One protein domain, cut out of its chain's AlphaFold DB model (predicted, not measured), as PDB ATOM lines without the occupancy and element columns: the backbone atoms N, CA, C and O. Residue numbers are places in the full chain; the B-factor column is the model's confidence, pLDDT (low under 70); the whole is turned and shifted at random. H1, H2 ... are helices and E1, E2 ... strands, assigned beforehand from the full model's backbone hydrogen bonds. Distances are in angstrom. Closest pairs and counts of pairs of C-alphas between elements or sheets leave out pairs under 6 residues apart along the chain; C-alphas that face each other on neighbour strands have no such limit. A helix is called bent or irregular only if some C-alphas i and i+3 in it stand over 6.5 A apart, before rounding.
ATOM      1  N   VAL A 195     315.369 222.637 417.233       94.25
ATOM      2  CA  VAL A 195     314.976 224.036 417.383       94.25
ATOM      3  C   VAL A 195     315.913 224.898 416.548       94.25
ATOM      4  O   VAL A 195     317.136 224.851 416.726       94.25
ATOM      5  N   ALA A 196     315.345 225.683 415.635       95.12
ATOM      6  CA  ALA A 196     316.101 226.575 414.770       95.12
ATOM      7  C   ALA A 196     315.828 228.045 415.078       95.12
ATOM      8  O   ALA A 196     314.677 228.484 415.136       95.12
ATOM      9  N   VAL A 197     316.909 228.817 415.193       93.50
ATOM     10  CA  VAL A 197     316.855 230.270 415.372       93.50
ATOM     11  C   VAL A 197     317.443 230.947 414.140       93.50
ATOM     12  O   VAL A 197     318.627 230.761 413.843       93.50
ATOM     13  N   PRO A 198     316.648 231.717 413.386       89.69
ATOM     14  CA  PRO A 198     317.145 232.448 412.239       89.69
ATOM     15  C   PRO A 198     317.772 233.786 412.655       89.69
ATOM     16  O   PRO A 198     317.189 234.550 413.424       89.69
ATOM     17  N   ILE A 199     318.919 234.119 412.066       85.06
ATOM     18  CA  ILE A 199     319.503 235.462 412.085       85.06
ATOM     19  C   ILE A 199     319.478 236.040 410.666       85.06
ATOM     20  O   ILE A 199     319.904 235.412 409.694       85.06
ATOM     21  N   TYR A 200     318.919 237.238 410.530       77.38
ATOM     22  CA  TYR A 200     318.760 237.937 409.256       77.38
ATOM     23  C   TYR A 200     318.656 239.445 409.493       77.38
ATOM     24  O   TYR A 200     318.468 239.916 410.617       77.38
ATOM     25  N   ALA A 201     318.796 240.231 408.427       66.88
ATOM     26  CA  ALA A 201     318.640 241.676 408.513       66.88
ATOM     27  C   ALA A 201     317.165 242.042 408.781       66.88
ATOM     28  O   ALA A 201     316.315 241.911 407.907       66.88
ATOM     29  N   LEU A 202     316.868 242.561 409.977       56.59
ATOM     30  CA  LEU A 202     315.502 242.915 410.403       56.59
ATOM     31  C   LEU A 202     314.864 244.116 409.690       56.59
ATOM     32  O   LEU A 202     313.740 244.487 410.024       56.59
ATOM     33  N   GLN A 203     315.548 244.757 408.736       54.00
ATOM     34  CA  GLN A 203     314.970 245.902 408.018       54.00
ATOM     35  C   GLN A 203     313.669 245.530 407.290       54.00
ATOM     36  O   GLN A 203     312.816 246.393 407.111       54.00
ATOM     37  N   ASP A 204     313.470 244.244 406.994       55.53
ATOM     38  CA  ASP A 204     312.221 243.691 406.487       55.53
ATOM     39  C   ASP A 204     311.608 242.689 407.484       55.53
ATOM     40  O   ASP A 204     311.448 241.511 407.175       55.53
ATOM     41  N   ALA A 205     311.216 243.139 408.684       57.56
ATOM     42  CA  ALA A 205     310.473 242.311 409.654       57.56
ATOM     43  C   ALA A 205     309.220 241.632 409.050       57.56
ATOM     44  O   ALA A 205     308.821 240.560 409.506       57.56
ATOM     45  N   LYS A 206     308.666 242.185 407.959       65.00
ATOM     46  CA  LYS A 206     307.628 241.568 407.108       65.00
ATOM     47  C   LYS A 206     307.980 240.155 406.614       65.00
ATOM     48  O   LYS A 206     307.093 239.368 406.309       65.00
ATOM     49  N   ASN A 207     309.268 239.821 406.559       75.44
ATOM     50  CA  ASN A 207     309.761 238.529 406.101       75.44
ATOM     51  C   ASN A 207     309.807 237.459 407.206       75.44
ATOM     52  O   ASN A 207     310.010 236.287 406.891       75.44
ATOM     53  N   SER A 208     309.595 237.831 408.475       80.81
ATOM     54  CA  SER A 208     309.672 236.910 409.623       80.81
ATOM     55  C   SER A 208     308.705 235.727 409.485       80.81
ATOM     56  O   SER A 208     309.064 234.596 409.801       80.81
ATOM     57  N   PHE A 209     307.500 235.971 408.952       82.19
ATOM     58  CA  PHE A 209     306.492 234.934 408.709       82.19
ATOM     59  C   PHE A 209     306.954 233.900 407.675       82.19
ATOM     60  O   PHE A 209     306.836 232.701 407.911       82.19
ATOM     61  N   TRP A 210     307.553 234.357 406.572       85.19
ATOM     62  CA  TRP A 210     308.077 233.480 405.521       85.19
ATOM     63  C   TRP A 210     309.279 232.664 406.000       85.19
ATOM     64  O   TRP A 210     309.401 231.488 405.668       85.19
ATOM     65  N   VAL A 211     310.151 233.263 406.819       86.69
ATOM     66  CA  VAL A 211     311.255 232.541 407.470       86.69
ATOM     67  C   VAL A 211     310.716 231.424 408.360       86.69
ATOM     68  O   VAL A 211     311.206 230.299 408.282       86.69
ATOM     69  N   ARG A 212     309.711 231.724 409.192       88.94
ATOM     70  CA  ARG A 212     309.070 230.747 410.078       88.94
ATOM     71  C   ARG A 212     308.498 229.570 409.290       88.94
ATOM     72  O   ARG A 212     308.815 228.427 409.597       88.94
ATOM     73  N   GLU A 213     307.713 229.853 408.255       87.44
ATOM     74  CA  GLU A 213     307.112 228.831 407.392       87.44
ATOM     75  C   GLU A 213     308.178 227.974 406.693       87.44
ATOM     76  O   GLU A 213     308.092 226.746 406.676       87.44
ATOM     77  N   TRP A 214     309.234 228.602 406.169       89.44
ATOM     78  CA  TRP A 214     310.340 227.879 405.547       89.44
ATOM     79  C   TRP A 214     311.051 226.944 406.536       89.44
ATOM     80  O   TRP A 214     311.313 225.793 406.197       89.44
ATOM     81  N   LEU A 215     311.313 227.398 407.767       91.56
ATOM     82  CA  LEU A 215     311.912 226.560 408.811       91.56
ATOM     83  C   LEU A 215     311.035 225.347 409.145       91.56
ATOM     84  O   LEU A 215     311.560 224.240 409.261       91.56
ATOM     85  N   ILE A 216     309.715 225.543 409.235       90.00
ATOM     86  CA  ILE A 216     308.756 224.456 409.470       90.00
ATOM     87  C   ILE A 216     308.814 223.428 408.337       90.00
ATOM     88  O   ILE A 216     308.918 222.229 408.599       90.00
ATOM     89  N   ASN A 217     308.823 223.890 407.084       88.62
ATOM     90  CA  ASN A 217     308.907 223.031 405.902       88.62
ATOM     91  C   ASN A 217     310.236 222.264 405.803       88.62
ATOM     92  O   ASN A 217     310.275 221.162 405.259       88.62
ATOM     93  N   GLU A 218     311.320 222.810 406.351       90.88
ATOM     94  CA  GLU A 218     312.614 222.121 406.458       90.88
ATOM     95  C   GLU A 218     312.697 221.204 407.697       90.88
ATOM     96  O   GLU A 218     313.721 220.560 407.927       90.88
ATOM     97  N   GLY A 219     311.618 221.102 408.484       89.69
ATOM     98  CA  GLY A 219     311.496 220.184 409.616       89.69
ATOM     99  C   GLY A 219     312.092 220.696 410.929       89.69
ATOM    100  O   GLY A 219     312.379 219.882 411.808       89.69
ATOM    101  N   TYR A 220     312.288 222.009 411.065       92.12
ATOM    102  CA  TYR A 220     312.785 222.650 412.284       92.12
ATOM    103  C   TYR A 220     311.653 223.253 413.107       92.12
ATOM    104  O   TYR A 220     310.764 223.870 412.533       92.12
ATOM    105  N   ALA A 221     311.743 223.190 414.439       92.31
ATOM    106  CA  ALA A 221     310.887 223.984 415.320       92.31
ATOM    107  C   ALA A 221     311.408 225.432 415.381       92.31
ATOM    108  O   ALA A 221     312.483 225.661 415.944       92.31
ATOM    109  N   PRO A 222     310.728 226.417 414.768       92.69
ATOM    110  CA  PRO A 222     311.256 227.768 414.687       92.69
ATOM    111  C   PRO A 222     311.077 228.532 416.003       92.69
ATOM    112  O   PRO A 222     309.996 228.554 416.585       92.69
ATOM    113  N   ILE A 223     312.114 229.265 416.399       91.44
ATOM    114  CA  ILE A 223     311.993 230.409 417.305       91.44
ATOM    115  C   ILE A 223     312.467 231.617 416.513       91.44
ATOM    116  O   ILE A 223     313.665 231.864 416.406       91.44
ATOM    117  N   VAL A 224     311.528 232.336 415.895       88.38
ATOM    118  CA  VAL A 224     311.819 233.579 415.168       88.38
ATOM    119  C   VAL A 224     311.705 234.736 416.160       88.38
ATOM    120  O   VAL A 224     310.582 235.137 416.461       88.38
ATOM    121  N   PRO A 225     312.810 235.298 416.687       82.62
ATOM    122  CA  PRO A 225     312.733 236.106 417.910       82.62
ATOM    123  C   PRO A 225     311.955 237.421 417.749       82.62
ATOM    124  O   PRO A 225     311.400 237.930 418.715       82.62
ATOM    125  N   THR A 226     311.848 237.952 416.526       76.81
ATOM    126  CA  THR A 226     310.984 239.107 416.218       76.81
ATOM    127  C   THR A 226     309.495 238.836 416.349       76.81
ATOM    128  O   THR A 226     308.751 239.783 416.563       76.81
ATOM    129  N   LEU A 227     309.071 237.584 416.182       79.44
ATOM    130  CA  LEU A 227     307.687 237.155 416.377       79.44
ATOM    131  C   LEU A 227     307.491 236.608 417.793       79.44
ATOM    132  O   LEU A 227     306.488 236.897 418.429       79.44
ATOM    133  N   ALA A 228     308.466 235.843 418.292       81.06
ATOM    134  CA  ALA A 228     308.376 235.162 419.578       81.06
ATOM    135  C   ALA A 228     308.428 236.119 420.782       81.06
ATOM    136  O   ALA A 228     307.784 235.852 421.790       81.06
ATOM    137  N   PHE A 229     309.173 237.227 420.679       75.06
ATOM    138  CA  PHE A 229     309.418 238.152 421.796       75.06
ATOM    139  C   PHE A 229     309.026 239.600 421.467       75.06
ATOM    140  O   PHE A 229     309.643 240.542 421.967       75.06
ATOM    141  N   GLU A 230     308.055 239.798 420.570       64.56
ATOM    142  CA  GLU A 230     307.670 241.131 420.096       64.56
ATOM    143  C   GLU A 230     307.371 242.092 421.260       64.56
ATOM    144  O   GLU A 230     306.658 241.752 422.208       64.56
ATOM    145  N   SER A 231     307.904 243.322 421.192       54.75
ATOM    146  CA  SER A 231     307.538 244.339 422.170       54.75
ATOM    147  C   SER A 231     307.584 245.788 421.705       54.75
ATOM    148  O   SER A 231     308.448 246.201 420.933       54.75
ATOM    149  N   SER A 232     306.653 246.579 422.246       46.06
ATOM    150  CA  SER A 232     306.463 248.003 421.967       46.06
ATOM    151  C   SER A 232     306.921 248.941 423.098       46.06
ATOM    152  O   SER A 232     306.905 250.156 422.896       46.06
ATOM    153  N   ALA A 233     307.361 248.428 424.260       44.47
ATOM    154  CA  ALA A 233     307.724 249.247 425.428       44.47
ATOM    155  C   ALA A 233     309.222 249.156 425.817       44.47
ATOM    156  O   ALA A 233     309.813 248.087 425.675       44.47
ATOM    157  N   PRO A 234     309.848 250.225 426.363       41.34
ATOM    158  CA  PRO A 234     311.285 250.253 426.686       41.34
ATOM    159  C   PRO A 234     311.771 249.188 427.681       41.34
ATOM    160  O   PRO A 234     312.773 248.537 427.413       41.34
ATOM    161  N   SER A 235     311.052 248.947 428.786       50.41
ATOM    162  CA  SER A 235     311.382 247.873 429.748       50.41
ATOM    163  C   SER A 235     311.327 246.481 429.112       50.41
ATOM    164  O   SER A 235     312.006 245.556 429.543       50.41
ATOM    165  N   ARG A 236     310.555 246.349 428.035       56.47
ATOM    166  CA  ARG A 236     310.371 245.114 427.285       56.47
ATOM    167  C   ARG A 236     311.370 244.958 426.126       56.47
ATOM    168  O   ARG A 236     311.445 243.893 425.522       56.47
ATOM    169  N   LEU A 237     312.188 245.978 425.837       61.25
ATOM    170  CA  LEU A 237     313.335 245.847 424.927       61.25
ATOM    171  C   LEU A 237     314.452 245.002 425.540       61.25
ATOM    172  O   LEU A 237     315.133 244.282 424.812       61.25
ATOM    173  N   THR A 238     314.605 245.053 426.865       65.56
ATOM    174  CA  THR A 238     315.491 244.149 427.608       65.56
ATOM    175  C   THR A 238     315.025 242.706 427.454       65.56
ATOM    176  O   THR A 238     315.822 241.866 427.057       65.56
ATOM    177  N   VAL A 239     313.725 242.439 427.626       66.00
ATOM    178  CA  VAL A 239     313.127 241.104 427.417       66.00
ATOM    179  C   VAL A 239     313.345 240.610 425.987       66.00
ATOM    180  O   VAL A 239     313.716 239.458 425.783       66.00
ATOM    181  N   LEU A 240     313.197 241.481 424.983       70.62
ATOM    182  CA  LEU A 240     313.517 241.139 423.595       70.62
ATOM    183  C   LEU A 240     314.999 240.754 423.438       70.62
ATOM    184  O   LEU A 240     315.305 239.739 422.815       70.62
ATOM    185  N   ALA A 241     315.924 241.547 423.982       72.50
ATOM    186  CA  ALA A 241     317.359 241.276 423.895       72.50
ATOM    187  C   ALA A 241     317.755 239.981 424.626       72.50
ATOM    188  O   ALA A 241     318.498 239.169 424.075       72.50
ATOM    189  N   GLU A 242     317.222 239.756 425.825       76.31
ATOM    190  CA  GLU A 242     317.410 238.522 426.590       76.31
ATOM    191  C   GLU A 242     316.817 237.313 425.864       76.31
ATOM    192  O   GLU A 242     317.475 236.279 425.777       76.31
ATOM    193  N   GLY A 243     315.639 237.460 425.252       79.50
ATOM    194  CA  GLY A 243     315.018 236.436 424.417       79.50
ATOM    195  C   GLY A 243     315.883 236.056 423.213       79.50
ATOM    196  O   GLY A 243     316.053 234.872 422.930       79.50
ATOM    197  N   TRP A 244     316.502 237.029 422.532       81.62
ATOM    198  CA  TRP A 244     317.469 236.762 421.455       81.62
ATOM    199  C   TRP A 244     318.675 235.958 421.943       81.62
ATOM    200  O   TRP A 244     319.051 234.969 421.313       81.62
ATOM    201  N   VAL A 245     319.283 236.387 423.050       80.50
ATOM    202  CA  VAL A 245     320.454 235.719 423.633       80.50
ATOM    203  C   VAL A 245     320.090 234.298 424.062       80.50
ATOM    204  O   VAL A 245     320.769 233.345 423.676       80.50
ATOM    205  N   TRP A 246     318.985 234.139 424.792       85.88
ATOM    206  CA  TRP A 246     318.475 232.840 425.215       85.88
ATOM    207  C   TRP A 246     318.205 231.923 424.019       85.88
ATOM    208  O   TRP A 246     318.674 230.784 424.013       85.88
ATOM    209  N   ALA A 247     317.509 232.413 422.987       89.00
ATOM    210  CA  ALA A 247     317.162 231.610 421.820       89.00
ATOM    211  C   ALA A 247     318.425 231.098 421.116       89.00
ATOM    212  O   ALA A 247     318.526 229.908 420.828       89.00
ATOM    213  N   LEU A 248     319.421 231.960 420.901       88.81
ATOM    214  CA  LEU A 248     320.681 231.573 420.261       88.81
ATOM    215  C   LEU A 248     321.468 230.541 421.076       88.81
ATOM    216  O   LEU A 248     322.041 229.624 420.493       88.81
ATOM    217  N   HIS A 249     321.463 230.650 422.405       86.00
ATOM    218  CA  HIS A 249     322.115 229.675 423.281       86.00
ATOM    219  C   HIS A 249     321.412 228.317 423.335       86.00
ATOM    220  O   HIS A 249     322.073 227.306 423.569       86.00
ATOM    221  N   ASN A 250     320.095 228.289 423.133       88.38
ATOM    222  CA  ASN A 250     319.280 227.078 423.249       88.38
ATOM    223  C   ASN A 250     318.922 226.446 421.895       88.38
ATOM    224  O   ASN A 250     318.342 225.353 421.858       88.38
ATOM    225  N   ALA A 251     319.280 227.104 420.791       92.56
ATOM    226  CA  ALA A 251     319.090 226.604 419.440       92.56
ATOM    227  C   ALA A 251     319.923 225.342 419.187       92.56
ATOM    228  O   ALA A 251     321.113 225.289 419.492       92.56
ATOM    229  N   ASP A 252     319.314 224.352 418.536       94.31
ATOM    230  CA  ASP A 252     320.050 223.211 417.985       94.31
ATOM    231  C   ASP A 252     320.730 223.601 416.663       94.31
ATOM    232  O   ASP A 252     321.787 223.075 416.309       94.31
ATOM    233  N   VAL A 253     320.131 224.546 415.926       95.00
ATOM    234  CA  VAL A 253     320.678 225.103 414.685       95.00
ATOM    235  C   VAL A 253     320.434 226.610 414.629       95.00
ATOM    236  O   VAL A 253     319.295 227.065 414.692       95.00
ATOM    237  N   VAL A 254     321.486 227.397 414.411       94.69
ATOM    238  CA  VAL A 254     321.335 228.811 414.040       94.69
ATOM    239  C   VAL A 254     321.423 228.942 412.525       94.69
ATOM    240  O   VAL A 254     322.426 228.557 411.921       94.69
ATOM    241  N   VAL A 255     320.369 229.466 411.901       92.38
ATOM    242  CA  VAL A 255     320.292 229.655 410.448       92.38
ATOM    243  C   VAL A 255     320.605 231.102 410.112       92.38
ATOM    244  O   VAL A 255     319.892 232.011 410.519       92.38
ATOM    245  N   GLU A 256     321.655 231.323 409.339       89.00
ATOM    246  CA  GLU A 256     322.050 232.652 408.899       89.00
ATOM    247  C   GLU A 256     321.663 232.863 407.439       89.00
ATOM    248  O   GLU A 256     322.110 232.127 406.561       89.00
ATOM    249  N   PHE A 257     320.847 233.885 407.178       82.19
ATOM    250  CA  PHE A 257     320.490 234.255 405.812       82.19
ATOM    251  C   PHE A 257     321.449 235.311 405.262       82.19
ATOM    252  O   PHE A 257     321.558 236.421 405.798       82.19
ATOM    253  N   SER A 258     322.129 234.990 404.162       64.62
ATOM    254  CA  SER A 258     323.023 235.920 403.473       64.62
ATOM    255  C   SER A 258     322.215 236.992 402.721       64.62
ATOM    256  O   SER A 258     321.603 236.728 401.697       64.62
ATOM    257  N   GLN A 259     322.215 238.217 403.263       61.25
ATOM    258  CA  GLN A 259     321.716 239.469 402.662       61.25
ATOM    259  C   GLN A 259     320.290 239.440 402.062       61.25
ATOM    260  O   GLN A 259     320.085 239.226 400.870       61.25
ATOM    261  N   MET A 260     319.303 239.859 402.859       57.25
ATOM    262  CA  MET A 260     318.118 240.535 402.320       57.25
ATOM    263  C   MET A 260     318.523 241.958 401.913       57.25
ATOM    264  O   MET A 260     318.804 242.778 402.780       57.25
ATOM    265  N   ASN A 261     318.578 242.249 400.613       47.84
ATOM    266  CA  ASN A 261     318.653 243.601 400.046       47.84
ATOM    267  C   ASN A 261     319.704 244.562 400.664       47.84
ATOM    268  O   ASN A 261     319.394 245.455 401.445       47.84
ATOM    269  N   GLY A 262     320.954 244.448 400.208       50.56
ATOM    270  CA  GLY A 262     321.768 245.608 399.806       50.56
ATOM    271  C   GLY A 262     322.327 246.594 400.844       50.56
ATOM    272  O   GLY A 262     323.144 247.414 400.445       50.56
ATOM    273  N   ASN A 263     321.994 246.535 402.136       54.00
ATOM    274  CA  ASN A 263     322.591 247.425 403.148       54.00
ATOM    275  C   ASN A 263     323.113 246.664 404.375       54.00
ATOM    276  O   ASN A 263     322.537 245.670 404.818       54.00
ATOM    277  N   ARG A 264     324.218 247.157 404.951       60.66
ATOM    278  CA  ARG A 264     324.790 246.646 406.205       60.66
ATOM    279  C   ARG A 264     323.755 246.752 407.332       60.66
ATOM    280  O   ARG A 264     323.176 247.816 407.545       60.66
ATOM    281  N   SER A 265     323.538 245.663 408.070       67.50
ATOM    282  CA  SER A 265     322.652 245.634 409.238       67.50
ATOM    283  C   SER A 265     323.479 245.535 410.518       67.50
ATOM    284  O   SER A 265     324.079 244.498 410.783       67.50
ATOM    285  N   HIS A 266     323.483 246.601 411.327       68.19
ATOM    286  CA  HIS A 266     324.196 246.636 412.614       68.19
ATOM    287  C   HIS A 266     323.755 245.527 413.568       68.19
ATOM    288  O   HIS A 266     324.573 244.971 414.291       68.19
ATOM    289  N   LEU A 267     322.469 245.173 413.545       69.56
ATOM    290  CA  LEU A 267     321.968 244.073 414.350       69.56
ATOM    291  C   LEU A 267     322.483 242.722 413.856       69.56
ATOM    292  O   LEU A 267     322.872 241.899 414.671       69.56
ATOM    293  N   LEU A 268     322.485 242.476 412.543       74.12
ATOM    294  CA  LEU A 268     323.024 241.223 412.016       74.12
ATOM    295  C   LEU A 268     324.511 241.088 412.371       74.12
ATOM    296  O   LEU A 268     324.939 240.012 412.776       74.12
ATOM    297  N   ASP A 269     325.275 242.180 412.281       75.62
ATOM    298  CA  ASP A 269     326.671 242.218 412.728       75.62
ATOM    299  C   ASP A 269     326.792 241.910 414.230       75.62
ATOM    300  O   ASP A 269     327.629 241.098 414.624       75.62
ATOM    301  N   TYR A 270     325.925 242.496 415.064       76.06
ATOM    302  CA  TYR A 270     325.872 242.217 416.501       76.06
ATOM    303  C   TYR A 270     325.556 240.744 416.797       76.06
ATOM    304  O   TYR A 270     326.277 240.105 417.557       76.06
ATOM    305  N   LEU A 271     324.529 240.172 416.162       78.75
ATOM    306  CA  LEU A 271     324.140 238.770 416.352       78.75
ATOM    307  C   LEU A 271     325.238 237.809 415.876       78.75
ATOM    308  O   LEU A 271     325.504 236.810 416.535       78.75
ATOM    309  N   ARG A 272     325.933 238.122 414.776       81.38
ATOM    310  CA  ARG A 272     327.097 237.349 414.309       81.38
ATOM    311  C   ARG A 272     328.249 237.385 415.305       81.38
ATOM    312  O   ARG A 272     328.868 236.352 415.566       81.38
ATOM    313  N   MET A 273     328.542 238.561 415.852       80.38
ATOM    314  CA  MET A 273     329.559 238.730 416.888       80.38
ATOM    315  C   MET A 273     329.179 237.960 418.157       80.38
ATOM    316  O   MET A 273     330.028 237.271 418.719       80.38
ATOM    317  N   LEU A 274     327.906 237.994 418.558       80.81
ATOM    318  CA  LEU A 274     327.390 237.195 419.665       80.81
ATOM    319  C   LEU A 274     327.596 235.696 419.396       80.81
ATOM    320  O   LEU A 274     328.241 235.019 420.192       80.81
ATOM    321  N   CYS A 275     327.168 235.187 418.238       84.69
ATOM    322  CA  CYS A 275     327.397 233.790 417.867       84.69
ATOM    323  C   CYS A 275     328.886 233.418 417.904       84.69
ATOM    324  O   CYS A 275     329.255 232.400 418.483       84.69
ATOM    325  N   THR A 276     329.753 234.267 417.348       83.06
ATOM    326  CA  THR A 276     331.206 234.035 417.314       83.06
ATOM    327  C   THR A 276     331.808 234.005 418.719       83.06
ATOM    328  O   THR A 276     332.541 233.075 419.049       83.06
ATOM    329  N   SER A 277     331.476 234.989 419.560       77.81
ATOM    330  CA  SER A 277     331.992 235.100 420.933       77.81
ATOM    331  C   SER A 277     331.546 233.948 421.837       77.81
ATOM    332  O   SER A 277     332.293 233.543 422.725       77.81
ATOM    333  N   HIS A 278     330.377 233.362 421.570       77.25
ATOM    334  CA  HIS A 278     329.852 232.210 422.303       77.25
ATOM    335  C   HIS A 278     330.108 230.857 421.619       77.25
ATOM    336  O   HIS A 278     329.608 229.833 422.084       77.25
ATOM    337  N   GLY A 279     330.876 230.821 420.524       82.25
ATOM    338  CA  GLY A 279     331.199 229.581 419.806       82.25
ATOM    339  C   GLY A 279     330.001 228.905 419.123       82.25
ATOM    340  O   GLY A 279     330.060 227.714 418.810       82.25
ATOM    341  N   ILE A 280     328.918 229.644 418.884       86.88
ATOM    342  CA  ILE A 280     327.705 229.156 418.227       86.88
ATOM    343  C   ILE A 280     327.957 229.084 416.719       86.88
ATOM    344  O   ILE A 280     328.225 230.090 416.059       86.88
ATOM    345  N   LYS A 281     327.862 227.877 416.154       90.56
ATOM    346  CA  LYS A 281     328.039 227.653 414.714       90.56
ATOM    347  C   LYS A 281     326.772 228.039 413.954       90.56
ATOM    348  O   LYS A 281     325.681 227.613 414.323       90.56
ATOM    349  N   THR A 282     326.926 228.778 412.855       92.00
ATOM    350  CA  THR A 282     325.809 229.156 411.981       92.00
ATOM    351  C   THR A 282     325.793 228.326 410.696       92.00
ATOM    352  O   THR A 282     326.833 227.985 410.128       92.00
ATOM    353  N   LYS A 283     324.591 227.982 410.230       92.50
ATOM    354  CA  LYS A 283     324.327 227.360 408.928       92.50
ATOM    355  C   LYS A 283     323.909 228.453 407.952       92.50
ATOM    356  O   LYS A 283     322.839 229.033 408.110       92.50
ATOM    357  N   GLN A 284     324.729 228.702 406.935       89.88
ATOM    358  CA  GLN A 284     324.411 229.678 405.892       89.88
ATOM    359  C   GLN A 284     323.296 229.162 404.979       89.88
ATOM    360  O   GLN A 284     323.338 228.019 404.515       89.88
ATOM    361  N   VAL A 285     322.314 230.014 404.700       88.12
ATOM    362  CA  VAL A 285     321.197 229.733 403.797       88.12
ATOM    363  C   VAL A 285     320.974 230.932 402.881       88.12
ATOM    364  O   VAL A 285     320.862 232.070 403.326       88.12
ATOM    365  N   ASP A 286     320.885 230.671 401.579       83.56
ATOM    366  CA  ASP A 286     320.521 231.692 400.599       83.56
ATOM    367  C   ASP A 286     319.052 232.104 400.787       83.56
ATOM    368  O   ASP A 286     318.153 231.256 400.779       83.56
ATOM    369  N   TRP A 287     318.808 233.410 400.927       80.81
ATOM    370  CA  TRP A 287     317.471 233.989 401.077       80.81
ATOM    371  C   TRP A 287     316.496 233.570 399.963       80.81
ATOM    372  O   TRP A 287     315.304 233.383 400.213       80.81
ATOM    373  N   THR A 288     316.984 233.353 398.740       81.00
ATOM    374  CA  THR A 288     316.152 232.931 397.603       81.00
ATOM    375  C   THR A 288     315.446 231.590 397.840       81.00
ATOM    376  O   THR A 288     314.384 231.349 397.257       81.00
ATOM    377  N   ARG A 289     315.958 230.745 398.748       83.88
ATOM    378  CA  ARG A 289     315.322 229.475 399.134       83.88
ATOM    379  C   ARG A 289     314.009 229.649 399.886       83.88
ATOM    380  O   ARG A 289     313.156 228.773 399.779       83.88
ATOM    381  N   VAL A 290     313.827 230.768 400.587       82.62
ATOM    382  CA  VAL A 290     312.586 231.071 401.317       82.62
ATOM    383  C   VAL A 290     311.434 231.347 400.348       82.62
ATOM    384  O   VAL A 290     310.275 231.184 400.707       82.62
ATOM    385  N   ARG A 291     311.739 231.726 399.093       77.31
ATOM    386  CA  ARG A 291     310.749 232.037 398.043       77.31
ATOM    387  C   ARG A 291     309.688 233.051 398.495       77.31
ATOM    388  O   ARG A 291     308.566 233.036 397.990       77.31
ATOM    389  N   ALA A 292     310.056 233.951 399.411       75.19
ATOM    390  CA  ALA A 292     309.180 235.021 399.864       75.19
ATOM    391  C   ALA A 292     308.714 235.851 398.650       75.19
ATOM    392  O   ALA A 292     309.548 236.218 397.809       75.19
ATOM    393  N   PRO A 293     307.411 236.152 398.515       67.31
ATOM    394  CA  PRO A 293     306.922 236.946 397.400       67.31
ATOM    395  C   PRO A 293     307.602 238.319 397.382       67.31
ATOM    396  O   PRO A 293     307.699 238.993 398.410       67.31
ATOM    397  N   LYS A 294     308.066 238.758 396.208       58.16
ATOM    398  CA  LYS A 294     308.594 240.117 396.051       58.16
ATOM    399  C   LYS A 294     307.437 241.105 396.211       58.16
ATOM    400  O   LYS A 294     306.462 241.025 395.467       58.16
ATOM    401  N   ALA A 295     307.550 242.033 397.159       49.38
ATOM    402  CA  ALA A 295     306.688 243.208 397.181       49.38
ATOM    403  C   ALA A 295     307.002 244.052 395.935       49.38
ATOM    404  O   ALA A 295     308.168 244.374 395.691       49.38
ATOM    405  N   ILE A 296     305.991 244.378 395.129       43.97
ATOM    406  CA  ILE A 296     306.144 245.386 394.072       43.97
ATOM    407  C   ILE A 296     306.266 246.735 394.772       43.97
ATOM    408  O   ILE A 296     305.521 247.026 395.706       43.97
ATOM    409  N   GLN A 297     307.219 247.557 394.341       38.59
ATOM    410  CA  GLN A 297     307.401 248.903 394.871       38.59
ATOM    411  C   GLN A 297     306.083 249.689 394.710       38.59
ATOM    412  O   GLN A 297     305.652 249.936 393.588       38.59
ATOM    413  N   GLY A 298     305.424 250.026 395.825       42.19
ATOM    414  CA  GLY A 298     304.124 250.715 395.845       42.19
ATOM    415  C   GLY A 298     302.914 249.867 396.263       42.19
ATOM    416  O   GLY A 298     301.834 250.427 396.421       42.19
ATOM    417  N   ALA A 299     303.075 248.559 396.488       39.62
ATOM    418  CA  ALA A 299     302.041 247.707 397.075       39.62
ATOM    419  C   ALA A 299     302.468 247.239 398.476       39.62
ATOM    420  O   ALA A 299     303.512 246.605 398.636       39.62
ATOM    421  N   ASP A 300     301.649 247.528 399.489       36.94
ATOM    422  CA  ASP A 300     301.903 247.159 400.893       36.94
ATOM    423  C   ASP A 300     301.740 245.648 401.177       36.94
ATOM    424  O   ASP A 300     302.011 245.195 402.288       36.94
ATOM    425  N   TRP A 301     301.337 244.850 400.178       37.06
ATOM    426  CA  TRP A 301     301.054 243.418 400.316       37.06
ATOM    427  C   TRP A 301     301.724 242.566 399.221       37.06
ATOM    428  O   TRP A 301     301.916 243.037 398.096       37.06
ATOM    429  N   PRO A 302     302.103 241.308 399.529       43.72
ATOM    430  CA  PRO A 302     302.651 240.380 398.549       43.72
ATOM    431  C   PRO A 302     301.615 240.008 397.479       43.72
ATOM    432  O   PRO A 302     300.463 239.720 397.788       43.72
ATOM    433  N   ILE A 303     302.069 239.963 396.226       46.00
ATOM    434  CA  ILE A 303     301.252 239.664 395.044       46.00
ATOM    435  C   ILE A 303     300.648 238.255 395.165       46.00
ATOM    436  O   ILE A 303     301.381 237.254 395.250       46.00
ATOM    437  N   THR A 304     299.321 238.164 395.132       49.38
ATOM    438  CA  THR A 304     298.584 236.895 395.101       49.38
ATOM    439  C   THR A 304     298.895 236.108 393.821       49.38
ATOM    440  O   THR A 304     299.360 236.663 392.824       49.38
ATOM    441  N   SER A 305     298.661 234.791 393.815       51.38
ATOM    442  CA  SER A 305     298.812 233.958 392.607       51.38
ATOM    443  C   SER A 305     297.974 234.485 391.433       51.38
ATOM    444  O   SER A 305     298.437 234.464 390.294       51.38
ATOM    445  N   SER A 306     296.795 235.030 391.731       50.41
ATOM    446  CA  SER A 306     295.871 235.667 390.791       50.41
ATOM    447  C   SER A 306     296.472 236.915 390.136       50.41
ATOM    448  O   SER A 306     296.453 237.060 388.918       50.41
ATOM    449  N   GLU A 307     297.071 237.801 390.932       50.75
ATOM    450  CA  GLU A 307     297.727 239.018 390.434       50.75
ATOM    451  C   GLU A 307     299.032 238.700 389.689       50.75
ATOM    452  O   GLU A 307     299.398 239.386 388.737       50.75
ATOM    453  N   ARG A 308     299.719 237.615 390.071       56.09
ATOM    454  CA  ARG A 308     300.913 237.118 389.375       56.09
ATOM    455  C   ARG A 308     300.581 236.626 387.963       56.09
ATOM    456  O   ARG A 308     301.355 236.885 387.046       56.09
ATOM    457  N   ALA A 309     299.439 235.956 387.798       55.78
ATOM    458  CA  ALA A 309     298.922 235.547 386.493       55.78
ATOM    459  C   ALA A 309     298.547 236.766 385.634       55.78
ATOM    460  O   ALA A 309     298.972 236.859 384.488       55.78
ATOM    461  N   LEU A 310     297.876 237.758 386.225       53.31
ATOM    462  CA  LEU A 310     297.533 239.019 385.556       53.31
ATOM    463  C   LEU A 310     298.766 239.800 385.074       53.31
ATOM    464  O   LEU A 310     298.776 240.313 383.958       53.31
ATOM    465  N   LEU A 311     299.827 239.878 385.879       56.22
ATOM    466  CA  LEU A 311     301.076 240.544 385.490       56.22
ATOM    467  C   LEU A 311     301.835 239.781 384.398       56.22
ATOM    468  O   LEU A 311     302.427 240.411 383.524       56.22
ATOM    469  N   ALA A 312     301.803 238.446 384.431       57.31
ATOM    470  CA  ALA A 312     302.386 237.613 383.385       57.31
ATOM    471  C   ALA A 312     301.645 237.788 382.049       57.31
ATOM    472  O   ALA A 312     302.296 237.958 381.019       57.31
ATOM    473  N   ASP A 313     300.311 237.854 382.076       53.56
ATOM    474  CA  ASP A 313     299.492 238.127 380.892       53.56
ATOM    475  C   ASP A 313     299.724 239.546 380.359       53.56
ATOM    476  O   ASP A 313     299.849 239.752 379.152       53.56
ATOM    477  N   THR A 314     299.871 240.536 381.245       52.03
ATOM    478  CA  THR A 314     300.137 241.928 380.841       52.03
ATOM    479  C   THR A 314     301.528 242.078 380.213       52.03
ATOM    480  O   THR A 314     301.678 242.793 379.226       52.03
ATOM    481  N   ALA A 315     302.540 241.374 380.733       54.81
ATOM    482  CA  ALA A 315     303.893 241.360 380.172       54.81
ATOM    483  C   ALA A 315     303.979 240.593 378.842       54.81
ATOM    484  O   ALA A 315     304.726 240.998 377.956       54.81
ATOM    485  N   ALA A 316     303.189 239.527 378.672       53.66
ATOM    486  CA  ALA A 316     303.058 238.809 377.402       53.66
ATOM    487  C   ALA A 316     302.280 239.605 376.333       53.66
ATOM    488  O   ALA A 316     302.399 239.316 375.146       53.66
ATOM    489  N   SER A 317     301.503 240.608 376.753       48.66
ATOM    490  CA  SER A 317     300.720 241.492 375.879       48.66
ATOM    491  C   SER A 317     301.479 242.747 375.433       48.66
ATOM    492  O   SER A 317     300.946 243.529 374.645       48.66
ATOM    493  N   GLN A 318     302.692 242.987 375.946       44.94
ATOM    494  CA  GLN A 318     303.521 244.098 375.485       44.94
ATOM    495  C   GLN A 318     304.341 243.655 374.267       44.94
ATOM    496  O   GLN A 318     305.050 242.650 374.359       44.94
ATOM    497  N   PRO A 319     304.268 244.376 373.133       45.12
ATOM    498  CA  PRO A 319     305.091 244.060 371.977       45.12
ATOM    499  C   PRO A 319     306.556 244.183 372.379       45.12
ATOM    500  O   PRO A 319     306.956 245.117 373.081       45.12
ATOM    501  N   THR A 320     307.365 243.222 371.949       51.38
ATOM    502  CA  THR A 320     308.805 243.294 372.202       51.38
ATOM    503  C   THR A 320     309.382 244.539 371.515       51.38
ATOM    504  O   THR A 320     308.874 244.966 370.481       51.38
ATOM    505  N   GLU A 321     310.470 245.129 372.033       39.09
ATOM    506  CA  GLU A 321     311.148 246.281 371.390       39.09
ATOM    507  C   GLU A 321     311.494 246.028 369.906       39.09
ATOM    508  O   GLU A 321     311.670 246.965 369.134       39.09
ATOM    509  N   ARG A 322     311.545 244.757 369.483       40.41
ATOM    510  CA  ARG A 322     311.713 244.339 368.087       40.41
ATOM    511  C   ARG A 322     310.463 244.496 367.211       40.41
ATOM    512  O   ARG A 322     310.620 244.647 366.008       40.41
ATOM    513  N   GLU A 323     309.265 244.457 367.782       45.56
ATOM    514  CA  GLU A 323     307.981 244.629 367.081       45.56
ATOM    515  C   GLU A 323     307.504 246.087 367.096       45.56
ATOM    516  O   GLU A 323     306.760 246.493 366.214       45.56
ATOM    517  N   ALA A 324     307.964 246.897 368.054       45.00
ATOM    518  CA  ALA A 324     307.676 248.335 368.102       45.00
ATOM    519  C   ALA A 324     308.553 249.179 367.147       45.00
ATOM    520  O   ALA A 324     308.302 250.373 366.978       45.00
ATOM    521  N   LEU A 325     309.588 248.575 366.548       41.12
ATOM    522  CA  LEU A 325     310.554 249.216 365.641       41.12
ATOM    523  C   LEU A 325     310.562 248.613 364.217       41.12
ATOM    524  O   LEU A 325     311.484 248.901 363.450       41.12
ATOM    525  N   ALA A 326     309.567 247.790 363.866       37.94
ATOM    526  CA  ALA A 326     309.340 247.246 362.519       37.94
ATOM    527  C   ALA A 326     308.160 247.955 361.838       37.94
ATOM    528  O   ALA A 326     308.239 248.155 360.604       37.94
TER     529      ALA A 326
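This is residues 195 to 326 of the 326 residues of an uncharacterized protein of Actinomyces sp. oral taxon 169 (UniProt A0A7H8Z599). A small sheet of three parallel strands has H3 and H4 over one face, while H1 packs on its edge strand E1 and a long link leads away to H6 and a tail. Residues 312 to 326 stick out from this body. The printed part has 132 residues with six named helices and three strands, in the order E1 H1 H2 H3 E2 H4 E3 H5 H6; the sheet's order is E1 E2 E3, and the class is mostly helix. The whole is loose, with a radius of gyration of the C-alphas of 19.1 A, and spans 65 by 31 by 29 A.

E1, residues 195 to 199, is parallel to E2, residues 253 to 258, at 26 degrees, with N 199 and O 255 2.8 A apart. E2 is parallel to E3, residues 282 to 286, at 40 degrees, with N 283 and O 254 2.8 A apart. The sheet is only just strongly twisted, with C-alphas up to 4.3 A off its best plane. H1, residues 202 to 217, only grazes the sheet with residues 208 to 216; it is irregular, with C-alphas 203 and 206 8.6 A apart, and has a kink of 53 degrees near residue 209. H2, residues 225 to 228, touches H3, residues 234 to 250, and the closest C-alphas, those of Pro 225 and Trp 244, are 6.0 A apart. H3 lies over E1 at a height over the sheet of 12.8 A, slantwise to the strands at 52 degrees to E1 on the local plane. With H4, residues 266 to 277, H3 makes two layers, helices on one face of a sheet. E1, H1 H2 H3, E2 and E2, H4, E3 are strand-helix-strand units, parallel neighbour strands with helices between; the second has a right-handed crossover. H5, residues 287 to 290, only just touches H1, with 3 pairs of C-alphas within 8 A, the closest being Trp 214 and Val 290 at 5.8 A. H6, residues 305 to 316, is apart from H5. Every O i to N i+4 pair is within hydrogen-bond range in H4 and H6, against 7 of 12 in H1 and 11 of 13 in H3; H2 and H5 are too short for such a pair.

E1 begins at C-alpha 195 (314.976, 224.036, 417.383). H1 is 21.4 A long, H3 24.8 A, E2 15.8 A and H4 16.2 A. H6 is 16.5 A long and ends at C-alpha 316 (303.058, 238.809, 377.402).

The C-alphas farthest apart, those of Ser 235 and Ala 326, are 67.3 A apart. The printed part has no cut, and the link H5 to H6 is long. Mean pLDDT of the printed part is 70.1; residues 201 to 206, 230 to 239, 258 to 267 and 293 to 326 are under 70.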